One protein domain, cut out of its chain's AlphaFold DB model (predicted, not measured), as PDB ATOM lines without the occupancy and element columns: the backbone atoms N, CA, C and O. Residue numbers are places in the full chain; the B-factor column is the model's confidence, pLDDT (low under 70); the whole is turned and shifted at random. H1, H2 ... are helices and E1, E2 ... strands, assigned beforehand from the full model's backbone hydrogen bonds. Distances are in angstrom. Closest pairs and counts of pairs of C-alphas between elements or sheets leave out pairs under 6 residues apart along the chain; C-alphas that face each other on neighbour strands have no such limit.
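This is residues 29 to 139 and 269 to 284 of the 291 residues of an uncharacterized protein of Candidatus Dependentiae bacterium (ex Spumella elongata CCAP 955/1) (UniProt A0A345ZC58). A small three-stranded sheet forms one end, H2 covers one of its faces, and the long helix H5 crosses H2 on the side away from the sheet. H3 and H4 pack on H5 at the far end from the sheet, while H6 packs on H2. The 127 printed residues hold E1, E2, H1, H2, H3, H4, H5, H6 and E3 in chain order; the sheet E2, E1, E3 is antiparallel, and the class is mostly helix. The whole is compact, with a radius of gyration of the C-alphas of 15.8 A and spans of 41 by 41 by 24 A.

E1 is residues 29 to 33, from C-alpha 29 at (119.499, 150.185, 203.489); E2 is residues 38 to 42; E3 is residues 280 to 283, ending with C-alpha 283 at (119.339, 146.594, 208.640). H1 is 43 to 47, H2 59 to 74 with 22.6 A, H3 83 to 94 with 16.2 A, H4 99 to 108, H5 113 to 134 with 31.5 A, and H6 269 to 277.

E1 and E2 form a hairpin, with N 32 and O 39 at 2.8 A; E1 and E3 are antiparallel, with N 31 and O 282 at 2.8 A. H2 makes two layers with the sheet, a helix on one face, at a height of 9.7 A over E2 and E1. H2 touches H5 at a steep tilt of 60 degrees, closest at C-alphas 68 and 126, 6.5 A. H3 touches H5 about perpendicular at 80 degrees, C-alphas 84 and 121 closest at 4.7 A. H4 touches H5 at 82 degrees, about perpendicular, C-alphas 103 and 113 closest at 5.4 A. H6 touches H2 at 84 degrees, about perpendicular, C-alphas 67 and 275 closest at 6.9 A. H1 only grazes the sheet with residues 43 to 46. Every O i to N i+4 pair is within hydrogen-bond range in the six helices.

The C-alphas of Asn 96 and Leu 284, the farthest apart, are 44.2 A apart. Residues 140 to 268 are not printed, and C-alphas 139 and 269 are 17.6 A apart across the cut. H1 to H2 is a long link of 11 residues. No printed residue is under 70 in pLDDT.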
ATOM      1  N   HIS A  29     119.225 151.619 203.442       91.56
ATOM      2  CA  HIS A  29     119.499 150.185 203.489       91.56
ATOM      3  C   HIS A  29     119.895 149.733 204.900       91.56
ATOM      4  O   HIS A  29     119.322 148.791 205.447       91.56
ATOM      5  N   THR A  30     120.865 150.419 205.507       94.25
ATOM      6  CA  THR A  30     121.416 150.087 206.829       94.25
ATOM      7  C   THR A  30     121.670 151.373 207.607       94.25
ATOM      8  O   THR A  30     122.058 152.375 207.019       94.25
ATOM      9  N   VAL A  31     121.493 151.359 208.923       95.50
ATOM     10  CA  VAL A  31     121.924 152.442 209.816       95.50
ATOM     11  C   VAL A  31     123.041 151.918 210.707       95.50
ATOM     12  O   VAL A  31     122.884 150.882 211.349       95.50
ATOM     13  N   VAL A  32     124.164 152.630 210.732       95.19
ATOM     14  CA  VAL A  32     125.267 152.405 211.669       95.19
ATOM     15  C   VAL A  32     125.143 153.453 212.766       95.19
ATOM     16  O   VAL A  32     125.444 154.627 212.549       95.19
ATOM     17  N   SER A  33     124.645 153.030 213.923       94.94
ATOM     18  CA  SER A  33     124.502 153.865 215.112       94.94
ATOM     19  C   SER A  33     125.730 153.679 215.989       94.94
ATOM     20  O   SER A  33     125.959 152.596 216.534       94.94
ATOM     21  N   GLY A  34     126.564 154.713 216.054       91.44
ATOM     22  CA  GLY A  34     127.786 154.706 216.846       91.44
ATOM     23  C   GLY A  34     127.814 155.823 217.891       91.44
ATOM     24  O   GLY A  34     126.852 156.579 218.037       91.44
ATOM     25  N   PRO A  35     128.920 155.942 218.639       89.25
ATOM     26  CA  PRO A  35     129.032 156.850 219.782       89.25
ATOM     27  C   PRO A  35     128.992 158.337 219.400       89.25
ATOM     28  O   PRO A  35     128.690 159.183 220.242       89.25
ATOM     29  N   VAL A  36     129.287 158.670 218.137       92.94
ATOM     30  CA  VAL A  36     129.339 160.058 217.651       92.94
ATOM     31  C   VAL A  36     128.092 160.429 216.857       92.94
ATOM     32  O   VAL A  36     127.588 161.544 217.006       92.94
ATOM     33  N   ALA A  37     127.619 159.539 215.982       93.44
ATOM     34  CA  ALA A  37     126.490 159.824 215.106       93.44
ATOM     35  C   ALA A  37     125.803 158.553 214.590       93.44
ATOM     36  O   ALA A  37     126.412 157.492 214.450       93.44
ATOM     37  N   ASP A  38     124.544 158.721 214.192       94.94
ATOM     38  CA  ASP A  38     123.815 157.743 213.395       94.94
ATOM     39  C   ASP A  38     124.043 158.034 211.911       94.94
ATOM     40  O   ASP A  38     123.692 159.108 211.412       94.94
ATOM     41  N   VAL A  39     124.633 157.081 211.191       95.25
ATOM     42  CA  VAL A  39     124.926 157.217 209.760       95.25
ATOM     43  C   VAL A  39     124.089 156.220 208.970       95.25
ATOM     44  O   VAL A  39     124.172 155.011 209.177       95.25
ATOM     45  N   MET A  40     123.279 156.731 208.043       94.44
ATOM     46  CA  MET A  40     122.492 155.909 207.127       94.44
ATOM     47  C   MET A  40     123.309 155.577 205.876       94.44
ATOM     48  O   MET A  40     123.810 156.474 205.204       94.44
ATOM     49  N   ILE A  41     123.399 154.289 205.563       93.50
ATOM     50  CA  ILE A  41     123.896 153.740 204.302       93.50
ATOM     51  C   ILE A  41     122.691 153.538 203.388       93.50
ATOM     52  O   ILE A  41     121.723 152.872 203.776       93.50
ATOM     53  N   THR A  42     122.738 154.106 202.189       92.81
ATOM     54  CA  THR A  42     121.640 154.020 201.219       92.81
ATOM     55  C   THR A  42     121.828 152.892 200.205       92.81
ATOM     56  O   THR A  42     122.845 152.200 200.198       92.81
ATOM     57  N   HIS A  43     120.840 152.678 199.340       89.50
ATOM     58  CA  HIS A  43     120.916 151.699 198.262       89.50
ATOM     59  C   HIS A  43     122.050 152.049 197.289       89.50
ATOM     60  O   HIS A  43     122.865 151.186 196.966       89.50
ATOM     61  N   CYS A  44     122.187 153.322 196.902       88.38
ATOM     62  CA  CYS A  44     123.288 153.746 196.031       88.38
ATOM     63  C   CYS A  44     124.667 153.481 196.657       88.38
ATOM     64  O   CYS A  44     125.598 153.083 195.956       88.38
ATOM     65  N   ASP A  45     124.809 153.646 197.978       87.38
ATOM     66  CA  ASP A  45     126.070 153.355 198.668       87.38
ATOM     67  C   ASP A  45     126.500 151.885 198.549       87.38
ATOM     68  O   ASP A  45     127.697 151.608 198.565       87.38
ATOM     69  N   VAL A  46     125.540 150.961 198.460       85.94
ATOM     70  CA  VAL A  46     125.790 149.512 198.421       85.94
ATOM     71  C   VAL A  46     125.926 149.001 196.988       85.94
ATOM     72  O   VAL A  46     126.769 148.148 196.720       85.94
ATOM     73  N   TYR A  47     125.098 149.501 196.071       85.19
ATOM     74  CA  TYR A  47     124.966 148.922 194.732       85.19
ATOM     75  C   TYR A  47     125.602 149.756 193.624       85.19
ATOM     76  O   TYR A  47     125.983 149.189 192.607       85.19
ATOM     77  N   GLU A  48     125.781 151.064 193.802       86.00
ATOM     78  CA  GLU A  48     126.314 151.935 192.743       86.00
ATOM     79  C   GLU A  48     127.777 152.318 192.988       86.00
ATOM     80  O   GLU A  48     128.559 152.422 192.042       86.00
ATOM     81  N   LYS A  49     128.189 152.471 194.254       86.00
ATOM     82  CA  LYS A  49     129.558 152.885 194.586       86.00
ATOM     83  C   LYS A  49     130.605 151.833 194.236       86.00
ATOM     84  O   LYS A  49     130.458 150.636 194.504       86.00
ATOM     85  N   ARG A  50     131.710 152.325 193.681       88.06
ATOM     86  CA  ARG A  50     132.856 151.540 193.225       88.06
ATOM     87  C   ARG A  50     134.083 151.799 194.099       88.06
ATOM     88  O   ARG A  50     134.222 152.870 194.683       88.06
ATOM     89  N   SER A  51     134.945 150.796 194.218       87.38
ATOM     90  CA  SER A  51     136.261 150.895 194.845       87.38
ATOM     91  C   SER A  51     137.305 151.402 193.845       87.38
ATOM     92  O   SER A  51     137.032 151.522 192.649       87.38
ATOM     93  N   LEU A  52     138.532 151.628 194.324       85.31
ATOM     94  CA  LEU A  52     139.685 151.982 193.484       85.31
ATOM     95  C   LEU A  52     140.066 150.895 192.461       85.31
ATOM     96  O   LEU A  52     140.822 151.178 191.544       85.31
ATOM     97  N   ASP A  53     139.520 149.681 192.591       86.56
ATOM     98  CA  ASP A  53     139.709 148.582 191.634       86.56
ATOM     99  C   ASP A  53     138.537 148.455 190.635       86.56
ATOM    100  O   ASP A  53     138.434 147.461 189.912       86.56
ATOM    101  N   GLY A  54     137.570 149.379 190.662       84.69
ATOM    102  CA  GLY A  54     136.349 149.326 189.845       84.69
ATOM    103  C   GLY A  54     135.320 148.266 190.276       84.69
ATOM    104  O   GLY A  54     134.291 148.066 189.618       84.69
ATOM    105  N   LYS A  55     135.553 147.573 191.396       89.19
ATOM    106  CA  LYS A  55     134.596 146.622 191.992       89.19
ATOM    107  C   LYS A  55     133.557 147.363 192.828       89.19
ATOM    108  O   LYS A  55     133.806 148.475 193.270       89.19
ATOM    109  N   HIS A  56     132.399 146.757 193.067       87.31
ATOM    110  CA  HIS A  56     131.438 147.321 194.019       87.31
ATOM    111  C   HIS A  56     132.022 147.317 195.433       87.31
ATOM    112  O   HIS A  56     132.625 146.324 195.848       87.31
ATOM    113  N   VAL A  57     131.840 148.419 196.164       85.81
ATOM    114  CA  VAL A  57     132.207 148.484 197.584       85.81
ATOM    115  C   VAL A  57     131.240 147.600 198.359       85.81
ATOM    116  O   VAL A  57     130.026 147.763 198.250       85.81
ATOM    117  N   SER A  58     131.752 146.649 199.140       89.44
ATOM    118  CA  SER A  58     130.867 145.781 199.911       89.44
ATOM    119  C   SER A  58     130.192 146.563 201.044       89.44
ATOM    120  O   SER A  58     130.768 147.493 201.616       89.44
ATOM    121  N   LEU A  59     128.975 146.157 201.428       90.00
ATOM    122  CA  LEU A  59     128.294 146.736 202.594       90.00
ATOM    123  C   LEU A  59     129.165 146.629 203.857       90.00
ATOM    124  O   LEU A  59     129.165 147.539 204.682       90.00
ATOM    125  N   LYS A  60     129.927 145.534 203.988       89.81
ATOM    126  CA  LYS A  60     130.858 145.319 205.095       89.81
ATOM    127  C   LYS A  60     131.923 146.419 205.139       89.81
ATOM    128  O   LYS A  60     132.058 147.062 206.175       89.81
ATOM    129  N   ASP A  61     132.604 146.668 204.023       87.75
ATOM    130  CA  ASP A  61     133.674 147.673 203.945       87.75
ATOM    131  C   ASP A  61     133.127 149.084 204.186       87.75
ATOM    132  O   ASP A  61     133.757 149.912 204.843       87.75
ATOM    133  N   ARG A  62     131.908 149.357 203.701       89.94
ATOM    134  CA  ARG A  62     131.232 150.637 203.929       89.94
ATOM    135  C   ARG A  62     130.923 150.868 205.406       89.94
ATOM    136  O   ARG A  62     131.136 151.975 205.899       89.94
ATOM    137  N   ILE A  63     130.425 149.842 206.096       91.81
ATOM    138  CA  ILE A  63     130.192 149.883 207.543       91.81
ATOM    139  C   ILE A  63     131.516 150.124 208.275       91.81
ATOM    140  O   ILE A  63     131.578 151.016 209.114       91.81
ATOM    141  N   ASP A  64     132.577 149.401 207.917       89.81
ATOM    142  CA  ASP A  64     133.885 149.523 208.576       89.81
ATOM    143  C   ASP A  64     134.470 150.924 208.446       89.81
ATOM    144  O   ASP A  64     134.951 151.495 209.423       89.81
ATOM    145  N   MET A  65     134.347 151.527 207.266       88.88
ATOM    146  CA  MET A  65     134.803 152.891 207.032       88.88
ATOM    147  C   MET A  65     134.050 153.914 207.892       88.88
ATOM    148  O   MET A  65     134.665 154.805 208.471       88.88
ATOM    149  N   ILE A  66     132.732 153.750 208.042       92.06
ATOM    150  CA  ILE A  66     131.918 154.606 208.917       92.06
ATOM    151  C   ILE A  66     132.339 154.449 210.381       92.06
ATOM    152  O   ILE A  66     132.439 155.444 211.097       92.06
ATOM    153  N   ILE A  67     132.590 153.219 210.834       92.69
ATOM    154  CA  ILE A  67     133.035 152.955 212.207       92.69
ATOM    155  C   ILE A  67     134.389 153.630 212.466       92.69
ATOM    156  O   ILE A  67     134.537 154.334 213.463       92.69
ATOM    157  N   ILE A  68     135.340 153.499 211.535       90.88
ATOM    158  CA  ILE A  68     136.655 154.155 211.597       90.88
ATOM    159  C   ILE A  68     136.508 155.679 211.703       90.88
ATOM    160  O   ILE A  68     137.133 156.303 212.560       90.88
ATOM    161  N   GLU A  69     135.668 156.294 210.866       89.56
ATOM    162  CA  GLU A  69     135.433 157.741 210.914       89.56
ATOM    163  C   GLU A  69     134.859 158.202 212.260       89.56
ATOM    164  O   GLU A  69     135.209 159.281 212.747       89.56
ATOM    165  N   GLN A  70     133.963 157.414 212.858       91.25
ATOM    166  CA  GLN A  70     133.401 157.719 214.172       91.25
ATOM    167  C   GLN A  70     134.443 157.577 215.282       91.25
ATOM    168  O   GLN A  70     134.574 158.488 216.094       91.25
ATOM    169  N   GLU A  71     135.231 156.505 215.268       91.12
ATOM    170  CA  GLU A  71     136.292 156.245 216.248       91.12
ATOM    171  C   GLU A  71     137.350 157.356 216.260       91.12
ATOM    172  O   GLU A  71     137.771 157.838 217.313       91.12
ATOM    173  N   ILE A  72     137.759 157.815 215.078       89.94
ATOM    174  CA  ILE A  72     138.684 158.937 214.919       89.94
ATOM    175  C   ILE A  72     138.128 160.210 215.575       89.94
ATOM    176  O   ILE A  72     138.852 160.918 216.289       89.94
ATOM    177  N   LYS A  73     136.843 160.508 215.330       90.25
ATOM    178  CA  LYS A  73     136.151 161.681 215.883       90.25
ATOM    179  C   LYS A  73     135.983 161.565 217.398       90.25
ATOM    180  O   LYS A  73     136.239 162.538 218.108       90.25
ATOM    181  N   GLU A  74     135.603 160.392 217.896       90.94
ATOM    182  CA  GLU A  74     135.441 160.107 219.324       90.94
ATOM    183  C   GLU A  74     136.768 160.238 220.078       90.94
ATOM    184  O   GLU A  74     136.853 160.945 221.085       90.94
ATOM    185  N   SER A  75     137.830 159.640 219.533       88.06
ATOM    186  CA  SER A  75     139.193 159.709 220.067       88.06
ATOM    187  C   SER A  75     139.828 161.102 219.940       88.06
ATOM    188  O   SER A  75     140.938 161.307 220.431       88.06
ATOM    189  N   LYS A  76     139.151 162.067 219.294       88.94
ATOM    190  CA  LYS A  76     139.640 163.433 219.026       88.94
ATOM    191  C   LYS A  76     141.037 163.434 218.406       88.94
ATOM    192  O   LYS A  76     141.898 164.229 218.795       88.94
ATOM    193  N   MET A  77     141.274 162.516 217.471       86.69
ATOM    194  CA  MET A  77     142.585 162.402 216.846       86.69
ATOM    195  C   MET A  77     142.903 163.670 216.041       86.69
ATOM    196  O   MET A  77     142.027 164.177 215.336       86.69
ATOM    197  N   PRO A  78     144.135 164.200 216.128       83.50
ATOM    198  CA  PRO A  78     144.507 165.433 215.449       83.50
ATOM    199  C   PRO A  78     144.728 165.169 213.955       83.50
ATOM    200  O   PRO A  78     145.852 164.918 213.520       83.50
ATOM    201  N   ILE A  79     143.654 165.220 213.169       81.75
ATOM    202  CA  ILE A  79     143.728 165.172 211.708       81.75
ATOM    203  C   ILE A  79     143.849 166.590 211.171       81.75
ATOM    204  O   ILE A  79     143.014 167.450 211.441       81.75
ATOM    205  N   ASP A  80     144.896 166.818 210.389       84.81
ATOM    206  CA  ASP A  80     145.006 167.995 209.539       84.81
ATOM    207  C   ASP A  80     144.007 167.851 208.382       84.81
ATOM    208  O   ASP A  80     144.050 166.873 207.639       84.81
ATOM    209  N   GLU A  81     143.105 168.821 208.226       81.19
ATOM    210  CA  GLU A  81     142.095 168.829 207.158       81.19
ATOM    211  C   GLU A  81     142.719 168.770 205.756       81.19
ATOM    212  O   GLU A  81     142.066 168.315 204.828       81.19
ATOM    213  N   THR A  82     143.987 169.180 205.614       87.81
ATOM    214  CA  THR A  82     144.748 169.121 204.354       87.81
ATOM    215  C   THR A  82     145.552 167.827 204.174       87.81
ATOM    216  O   THR A  82     146.312 167.674 203.212       87.81
ATOM    217  N   ALA A  83     145.476 166.903 205.137       84.56
ATOM    218  CA  ALA A  83     146.244 165.665 205.111       84.56
ATOM    219  C   ALA A  83     145.838 164.705 203.981       84.56
ATOM    220  O   ALA A  83     146.753 164.154 203.363       84.56
ATOM    221  N   PRO A  84     144.545 164.531 203.635       83.88
ATOM    222  CA  PRO A  84     144.153 163.741 202.469       83.88
ATOM    223  C   PRO A  84     144.787 164.248 201.166       83.88
ATOM    224  O   PRO A  84     145.303 163.458 200.379       83.88
ATOM    225  N   GLU A  85     144.842 165.563 200.946       88.19
ATOM    226  CA  GLU A  85     145.450 166.152 199.749       88.19
ATOM    227  C   GLU A  85     146.962 165.933 199.716       88.19
ATOM    228  O   GLU A  85     147.521 165.619 198.663       88.19
ATOM    229  N   LYS A  86     147.634 166.066 200.866       90.88
ATOM    230  CA  LYS A  86     149.068 165.759 200.993       90.88
ATOM    231  C   LYS A  86     149.344 164.282 200.732       90.88
ATOM    232  O   LYS A  86     150.317 163.965 200.052       90.88
ATOM    233  N   TYR A  87     148.494 163.393 201.237       89.25
ATOM    234  CA  TYR A  87     148.589 161.956 201.001       89.25
ATOM    235  C   TYR A  87     148.457 161.629 199.509       89.25
ATOM    236  O   TYR A  87     149.326 160.967 198.947       89.25
ATOM    237  N   ILE A  88     147.456 162.196 198.831       89.44
ATOM    238  CA  ILE A  88     147.280 162.037 197.380       89.44
ATOM    239  C   ILE A  88     148.489 162.596 196.616       89.44
ATOM    240  O   ILE A  88     148.981 161.961 195.686       89.44
ATOM    241  N   ALA A  89     149.014 163.759 197.012       91.56
ATOM    242  CA  ALA A  89     150.209 164.334 196.393       91.56
ATOM    243  C   ALA A  89     151.452 163.442 196.565       91.56
ATOM    244  O   ALA A  89     152.269 163.348 195.648       91.56
ATOM    245  N   ASN A  90     151.581 162.764 197.709       91.44
ATOM    246  CA  ASN A  90     152.652 161.800 197.947       91.44
ATOM    247  C   ASN A  90     152.493 160.555 197.072       91.44
ATOM    248  O   ASN A  90     153.452 160.203 196.396       91.44
ATOM    249  N   ILE A  91     151.293 159.968 196.988       88.38
ATOM    250  CA  ILE A  91     151.008 158.835 196.083       88.38
ATOM    251  C   ILE A  91     151.370 159.201 194.643       88.38
ATOM    252  O   ILE A  91     152.075 158.456 193.963       88.38
ATOM    253  N   LYS A  92     150.949 160.386 194.183       91.31
ATOM    254  CA  LYS A  92     151.300 160.885 192.850       91.31
ATOM    255  C   LYS A  92     152.808 160.946 192.644       91.31
ATOM    256  O   LYS A  92     153.308 160.531 191.607       91.31
ATOM    257  N   LYS A  93     153.549 161.440 193.634       93.56
ATOM    258  CA  LYS A  93     155.007 161.534 193.559       93.56
ATOM    259  C   LYS A  93     155.685 160.161 193.575       93.56
ATOM    260  O   LYS A  93     156.624 159.957 192.817       93.56
ATOM    261  N   GLU A  94     155.239 159.247 194.429       92.06
ATOM    262  CA  GLU A  94     155.819 157.906 194.587       92.06
ATOM    263  C   GLU A  94     155.607 157.041 193.343       92.06
ATOM    264  O   GLU A  94     156.515 156.324 192.923       92.06
ATOM    265  N   HIS A  95     154.444 157.171 192.709       89.75
ATOM    266  CA  HIS A  95     154.077 156.406 191.520       89.75
ATOM    267  C   HIS A  95     154.263 157.175 190.202       89.75
ATOM    268  O   HIS A  95     153.920 156.656 189.145       89.75
ATOM    269  N   ASN A  96     154.838 158.384 190.243       92.06
ATOM    270  CA  ASN A  96     155.001 159.285 189.093       92.06
ATOM    271  C   ASN A  96     153.691 159.564 188.327       92.06
ATOM    272  O   ASN A  96     153.695 159.645 187.103       92.06
ATOM    273  N   LEU A  97     152.582 159.720 189.051       91.69
ATOM    274  CA  LEU A  97     151.259 159.995 188.492       91.69
ATOM    275  C   LEU A  97     150.986 161.502 188.398       91.69
ATOM    276  O   LEU A  97     151.301 162.288 189.300       91.69
ATOM    277  N   THR A  98     150.320 161.900 187.325       91.50
ATOM    278  CA  THR A  98     149.760 163.236 187.103       91.50
ATOM    279  C   THR A  98     148.287 163.302 187.531       91.50
ATOM    280  O   THR A  98     147.707 162.314 187.976       91.50
ATOM    281  N   ASP A  99     147.672 164.492 187.486       87.38
ATOM    282  CA  ASP A  99     146.218 164.594 187.710       87.38
ATOM    283  C   ASP A  99     145.418 163.976 186.556       87.38
ATOM    284  O   ASP A  99     144.348 163.427 186.800       87.38
ATOM    285  N   GLU A 100     145.960 164.017 185.336       91.88
ATOM    286  CA  GLU A 100     145.366 163.378 184.157       91.88
ATOM    287  C   GLU A 100     145.355 161.852 184.322       91.88
ATOM    288  O   GLU A 100     144.330 161.224 184.077       91.88
ATOM    289  N   ASP A 101     146.433 161.268 184.861       89.62
ATOM    290  CA  ASP A 101     146.491 159.827 185.150       89.62
ATOM    291  C   ASP A 101     145.468 159.414 186.221       89.62
ATOM    292  O   ASP A 101     144.849 158.356 186.123       89.62
ATOM    293  N   LEU A 102     145.249 160.247 187.247       87.75
ATOM    294  CA  LEU A 102     144.219 159.983 188.260       87.75
ATOM    295  C   LEU A 102     142.801 160.092 187.689       87.75
ATOM    296  O   LEU A 102     141.916 159.347 188.109       87.75
ATOM    297  N   GLU A 103     142.571 161.018 186.760       91.50
ATOM    298  CA  GLU A 103     141.292 161.147 186.064       91.50
ATOM    299  C   GLU A 103     141.050 159.967 185.112       91.50
ATOM    300  O   GLU A 103     139.941 159.431 185.070       91.50
ATOM    301  N   GLU A 104     142.092 159.490 184.427       91.00
ATOM    302  CA  GLU A 104     142.028 158.276 183.614       91.00
ATOM    303  C   GLU A 104     141.717 157.044 184.475       91.00
ATOM    304  O   GLU A 104     140.795 156.291 184.154       91.00
ATOM    305  N   LEU A 105     142.415 156.868 185.602       86.88
ATOM    306  CA  LEU A 105     142.148 155.792 186.562       86.88
ATOM    307  C   LEU A 105     140.715 155.851 187.096       86.88
ATOM    308  O   LEU A 105     140.041 154.822 187.171       86.88
ATOM    309  N   ALA A 106     140.217 157.049 187.420       89.62
ATOM    310  CA  ALA A 106     138.831 157.237 187.832       89.62
ATOM    311  C   ALA A 106     137.864 156.753 186.739       89.62
ATOM    312  O   ALA A 106     136.968 155.956 187.020       89.62
ATOM    313  N   GLY A 107     138.109 157.140 185.482       90.19
ATOM    314  CA  GLY A 107     137.336 156.685 184.326       90.19
ATOM    315  C   GLY A 107     137.358 155.165 184.140       90.19
ATOM    316  O   GLY A 107     136.308 154.561 183.921       90.19
ATOM    317  N   GLN A 108     138.525 154.529 184.287       89.75
ATOM    318  CA  GLN A 108     138.675 153.069 184.204       89.75
ATOM    319  C   GLN A 108     137.904 152.338 185.315       89.75
ATOM    320  O   GLN A 108     137.334 151.273 185.077       89.75
ATOM    321  N   CYS A 109     137.833 152.929 186.509       86.31
ATOM    322  CA  CYS A 109     137.126 152.370 187.662       86.31
ATOM    323  C   CYS A 109     135.628 152.718 187.694       86.31
ATOM    324  O   CYS A 109     134.924 152.315 188.621       86.31
ATOM    325  N   GLY A 110     135.129 153.479 186.713       87.62
ATOM    326  CA  GLY A 110     133.746 153.959 186.694       87.62
ATOM    327  C   GLY A 110     133.428 154.946 187.823       87.62
ATOM    328  O   GLY A 110     132.287 155.000 188.275       87.62
ATOM    329  N   CYS A 111     134.430 155.688 188.293       88.31
ATOM    330  CA  CYS A 111     134.327 156.697 189.344       88.31
ATOM    331  C   CYS A 111     134.583 158.096 188.782       88.31
ATOM    332  O   CYS A 111     135.261 158.286 187.772       88.31
ATOM    333  N   THR A 112     134.116 159.110 189.493       89.94
ATOM    334  CA  THR A 112     134.582 160.483 189.301       89.94
ATOM    335  C   THR A 112     135.914 160.707 190.021       89.94
ATOM    336  O   THR A 112     136.219 160.064 191.028       89.94
ATOM    337  N   LEU A 113     136.700 161.686 189.564       89.06
ATOM    338  CA  LEU A 113     137.935 162.087 190.251       89.06
ATOM    339  C   LEU A 113     137.677 162.486 191.716       89.06
ATOM    340  O   LEU A 113     138.509 162.239 192.587       89.06
ATOM    341  N   LEU A 114     136.523 163.096 192.002       89.62
ATOM    342  CA  LEU A 114     136.138 163.459 193.364       89.62
ATOM    343  C   LEU A 114     135.950 162.218 194.246       89.62
ATOM    344  O   LEU A 114     136.442 162.200 195.371       89.62
ATOM    345  N   GLU A 115     135.283 161.185 193.737       86.81
ATOM    346  CA  GLU A 115     135.082 159.926 194.462       86.81
ATOM    347  C   GLU A 115     136.405 159.205 194.710       86.81
ATOM    348  O   GLU A 115     136.650 158.764 195.828       86.81
ATOM    349  N   VAL A 116     137.308 159.171 193.726       88.38
ATOM    350  CA  VAL A 116     138.659 158.613 193.914       88.38
ATOM    351  C   VAL A 116     139.406 159.346 195.028       88.38
ATOM    352  O   VAL A 116     139.983 158.710 195.909       88.38
ATOM    353  N   LYS A 117     139.353 160.684 195.057       88.62
ATOM    354  CA  LYS A 117     139.968 161.472 196.138       88.62
ATOM    355  C   LYS A 117     139.343 161.173 197.502       88.62
ATOM    356  O   LYS A 117     140.071 161.087 198.488       88.62
ATOM    357  N   GLN A 118     138.025 160.983 197.568       87.50
ATOM    358  CA  GLN A 118     137.337 160.596 198.803       87.50
ATOM    359  C   GLN A 118     137.752 159.199 199.278       87.50
ATOM    360  O   GLN A 118     138.005 159.020 200.466       87.50
ATOM    361  N   LEU A 119     137.875 158.230 198.366       87.31
ATOM    362  CA  LEU A 119     138.333 156.874 198.680       87.31
ATOM    363  C   LEU A 119     139.774 156.876 199.202       87.31
ATOM    364  O   LEU A 119     140.045 156.279 200.241       87.31
ATOM    365  N   LEU A 120     140.678 157.602 198.539       89.12
ATOM    366  CA  LEU A 120     142.065 157.759 198.991       89.12
ATOM    367  C   LEU A 120     142.149 158.485 200.340       89.12
ATOM    368  O   LEU A 120     142.947 158.113 201.197       89.12
ATOM    369  N   GLY A 121     141.303 159.493 200.559       89.12
ATOM    370  CA  GLY A 121     141.198 160.171 201.847       89.12
ATOM    371  C   GLY A 121     140.740 159.232 202.960       89.12
ATOM    372  O   GLY A 121     141.318 159.235 204.044       89.12
ATOM    373  N   ALA A 122     139.752 158.383 202.691       86.31
ATOM    374  CA  ALA A 122     139.265 157.417 203.664       86.31
ATOM    375  C   ALA A 122     140.280 156.292 203.940       86.31
ATOM    376  O   ALA A 122     140.439 155.877 205.089       86.31
ATOM    377  N   GLN A 123     141.036 155.860 202.926       88.69
ATOM    378  CA  GLN A 123     142.177 154.961 203.107       88.69
ATOM    379  C   GLN A 123     143.230 155.585 204.033       88.69
ATOM    380  O   GLN A 123     143.649 154.953 205.001       88.69
ATOM    381  N   TYR A 124     143.583 156.853 203.808       90.50
ATOM    382  CA  TYR A 124     144.487 157.579 204.695       90.50
ATOM    383  C   TYR A 124     143.963 157.650 206.138       90.50
ATOM    384  O   TYR A 124     144.732 157.429 207.072       90.50
ATOM    385  N   MET A 125     142.665 157.908 206.343       88.50
ATOM    386  CA  MET A 125     142.051 157.911 207.681       88.50
ATOM    387  C   MET A 125     142.212 156.563 208.388       88.50
ATOM    388  O   MET A 125     142.583 156.527 209.563       88.50
ATOM    389  N   ARG A 126     141.966 155.459 207.672       86.75
ATOM    390  CA  ARG A 126     142.163 154.105 208.194       86.75
ATOM    391  C   ARG A 126     143.615 153.891 208.607       86.75
ATOM    392  O   ARG A 126     143.869 153.552 209.758       86.75
ATOM    393  N   ASP A 127     144.559 154.144 207.710       87.00
ATOM    394  CA  ASP A 127     145.983 153.928 207.981       87.00
ATOM    395  C   ASP A 127     146.481 154.812 209.136       87.00
ATOM    396  O   ASP A 127     147.250 154.366 209.989       87.00
ATOM    397  N   PHE A 128     145.986 156.049 209.217       87.94
ATOM    398  CA  PHE A 128     146.291 156.975 210.301       87.94
ATOM    399  C   PHE A 128     145.774 156.482 211.659       87.94
ATOM    400  O   PHE A 128     146.524 156.508 212.640       87.94
ATOM    401  N   LEU A 129     144.528 155.998 211.724       88.62
ATOM    402  CA  LEU A 129     143.954 155.410 212.938       88.62
ATOM    403  C   LEU A 129     144.802 154.228 213.421       88.62
ATOM    404  O   LEU A 129     145.181 154.170 214.595       88.62
ATOM    405  N   LEU A 130     145.124 153.312 212.505       85.19
ATOM    406  CA  LEU A 130     145.901 152.107 212.792       85.19
ATOM    407  C   LEU A 130     147.300 152.460 213.293       85.19
ATOM    408  O   LEU A 130     147.736 151.972 214.337       85.19
ATOM    409  N   TRP A 131     147.973 153.383 212.608       84.50
ATOM    410  CA  TRP A 131     149.272 153.887 213.030       84.50
ATOM    411  C   TRP A 131     149.213 154.502 214.432       84.50
ATOM    412  O   TRP A 131     150.060 154.206 215.273       84.50
ATOM    413  N   HIS A 132     148.199 155.318 214.729       85.38
ATOM    414  CA  HIS A 132     148.086 155.981 216.025       85.38
ATOM    415  C   HIS A 132     147.801 154.997 217.171       85.38
ATOM    416  O   HIS A 132     148.360 155.141 218.260       85.38
ATOM    417  N   LYS A 133     146.939 153.995 216.956       83.56
ATOM    418  CA  LYS A 133     146.557 153.023 217.996       83.56
ATOM    419  C   LYS A 133     147.628 151.952 218.219       83.56
ATOM    420  O   LYS A 133     147.881 151.570 219.363       83.56
ATOM    421  N   PHE A 134     148.288 151.485 217.158       83.25
ATOM    422  CA  PHE A 134     149.146 150.300 217.243       83.25
ATOM    423  C   PHE A 134     150.637 150.580 217.266       83.25
ATOM    424  O   PHE A 134     151.368 149.746 217.786       83.25
ATOM    425  N   ARG A 135     151.124 151.745 216.818       77.75
ATOM    426  CA  ARG A 135     152.575 152.006 216.752       77.75
ATOM    427  C   ARG A 135     153.321 151.741 218.064       77.75
ATOM    428  O   ARG A 135     154.454 151.278 218.027       77.75
ATOM    429  N   ALA A 136     152.707 152.032 219.211       70.00
ATOM    430  CA  ALA A 136     153.320 151.800 220.521       70.00
ATOM    431  C   ALA A 136     153.365 150.315 220.935       70.00
ATOM    432  O   ALA A 136     154.144 149.958 221.813       70.00
ATOM    433  N   HIS A 137     152.545 149.467 220.313       73.25
ATOM    434  CA  HIS A 137     152.369 148.054 220.648       73.25
ATOM    435  C   HIS A 137     153.120 147.110 219.690       73.25
ATOM    436  O   HIS A 137     153.199 145.922 219.967       73.25
ATOM    437  N   LEU A 138     153.706 147.627 218.601       79.19
ATOM    438  CA  LEU A 138     154.443 146.868 217.573       79.19
ATOM    439  C   LEU A 138     155.953 146.784 217.852       79.19
ATOM    440  O   LEU A 138     156.771 146.971 216.955       79.19
ATOM    441  N   VAL A 139     156.344 146.609 219.112       83.19
ATOM    442  CA  VAL A 139     157.751 146.378 219.459       83.19
ATOM    443  C   VAL A 139     157.824 145.042 220.186       83.19
ATOM    444  O   VAL A 139     157.363 144.965 221.329       83.19
ATOM    445  N   THR A 269     142.829 142.494 214.057       87.12
ATOM    446  CA  THR A 269     141.658 141.611 214.130       87.12
ATOM    447  C   THR A 269     140.872 141.833 215.420       87.12
ATOM    448  O   THR A 269     139.655 142.031 215.392       87.12
ATOM    449  N   ASN A 270     141.567 141.868 216.562       87.56
ATOM    450  CA  ASN A 270     140.939 142.109 217.862       87.56
ATOM    451  C   ASN A 270     140.286 143.494 217.936       87.56
ATOM    452  O   ASN A 270     139.214 143.660 218.519       87.56
ATOM    453  N   TYR A 271     140.921 144.496 217.337       86.06
ATOM    454  CA  TYR A 271     140.414 145.856 217.331       86.06
ATOM    455  C   TYR A 271     139.232 146.050 216.384       86.06
ATOM    456  O   TYR A 271     138.261 146.696 216.765       86.06
ATOM    457  N   GLU A 272     139.264 145.472 215.181       85.38
ATOM    458  CA  GLU A 272     138.125 145.475 214.258       85.38
ATOM    459  C   GLU A 272     136.901 144.812 214.903       85.38
ATOM    460  O   GLU A 272     135.792 145.341 214.801       85.38
ATOM    461  N   GLN A 273     137.100 143.712 215.638       87.88
ATOM    462  CA  GLN A 273     136.032 143.083 216.412       87.88
ATOM    463  C   GLN A 273     135.508 144.017 217.512       87.88
ATOM    464  O   GLN A 273     134.305 144.252 217.595       87.88
ATOM    465  N   HIS A 274     136.403 144.610 218.306       87.38
ATOM    466  CA  HIS A 274     136.022 145.539 219.371       87.38
ATOM    467  C   HIS A 274     135.233 146.748 218.844       87.38
ATOM    468  O   HIS A 274     134.217 147.132 219.420       87.38
ATOM    469  N   MET A 275     135.673 147.334 217.729       85.31
ATOM    470  CA  MET A 275     134.991 148.458 217.095       85.31
ATOM    471  C   MET A 275     133.575 148.087 216.635       85.31
ATOM    472  O   MET A 275     132.652 148.883 216.797       85.31
ATOM    473  N   ARG A 276     133.385 146.877 216.093       86.88
ATOM    474  CA  ARG A 276     132.062 146.377 215.689       86.88
ATOM    475  C   ARG A 276     131.139 146.137 216.877       86.88
ATOM    476  O   ARG A 276     129.954 146.430 216.771       86.88
ATOM    477  N   ASP A 277     131.671 145.650 217.994       88.62
ATOM    478  CA  ASP A 277     130.886 145.395 219.206       88.62
ATOM    479  C   ASP A 277     130.375 146.695 219.858       88.62
ATOM    480  O   ASP A 277     129.357 146.688 220.552       88.62
ATOM    481  N   ASN A 278     131.049 147.823 219.607       87.19
ATOM    482  CA  ASN A 278     130.691 149.138 220.150       87.19
ATOM    483  C   ASN A 278     129.662 149.911 219.307       87.19
ATOM    484  O   ASN A 278     129.243 150.999 219.710       87.19
ATOM    485  N   VAL A 279     129.241 149.385 218.153       92.44
ATOM    486  CA  VAL A 279     128.256 150.035 217.278       92.44
ATOM    487  C   VAL A 279     127.031 149.155 217.058       92.44
ATOM    488  O   VAL A 279     127.114 147.935 216.945       92.44
ATOM    489  N   ALA A 280     125.860 149.777 216.948       93.75
ATOM    490  CA  ALA A 280     124.639 149.086 216.566       93.75
ATOM    491  C   ALA A 280     124.432 149.186 215.050       93.75
ATOM    492  O   ALA A 280     124.278 150.273 214.494       93.75
ATOM    493  N   ILE A 281     124.397 148.036 214.374       92.81
ATOM    494  CA  ILE A 281     124.125 147.939 212.936       92.81
ATOM    495  C   ILE A 281     122.673 147.489 212.751       92.81
ATOM    496  O   ILE A 281     122.303 146.377 213.124       92.81
ATOM    497  N   ILE A 282     121.844 148.359 212.176       93.56
ATOM    498  CA  ILE A 282     120.408 148.132 211.983       93.56
ATOM    499  C   ILE A 282     120.125 148.009 210.486       93.56
ATOM    500  O   ILE A 282     120.214 148.988 209.748       93.56
ATOM    501  N   HIS A 283     119.757 146.814 210.026       91.88
ATOM    502  CA  HIS A 283     119.339 146.594 208.640       91.88
ATOM    503  C   HIS A 283     117.866 146.977 208.458       91.88
ATOM    504  O   HIS A 283     116.991 146.458 209.151       91.88
ATOM    505  N   LEU A 284     117.594 147.896 207.530       87.88
ATOM    506  CA  LEU A 284     116.244 148.379 207.216       87.88
ATOM    507  C   LEU A 284     115.577 147.547 206.112       87.88
ATOM    508  O   LEU A 284     114.351 147.505 206.023       87.88
TER     509      LEU A 284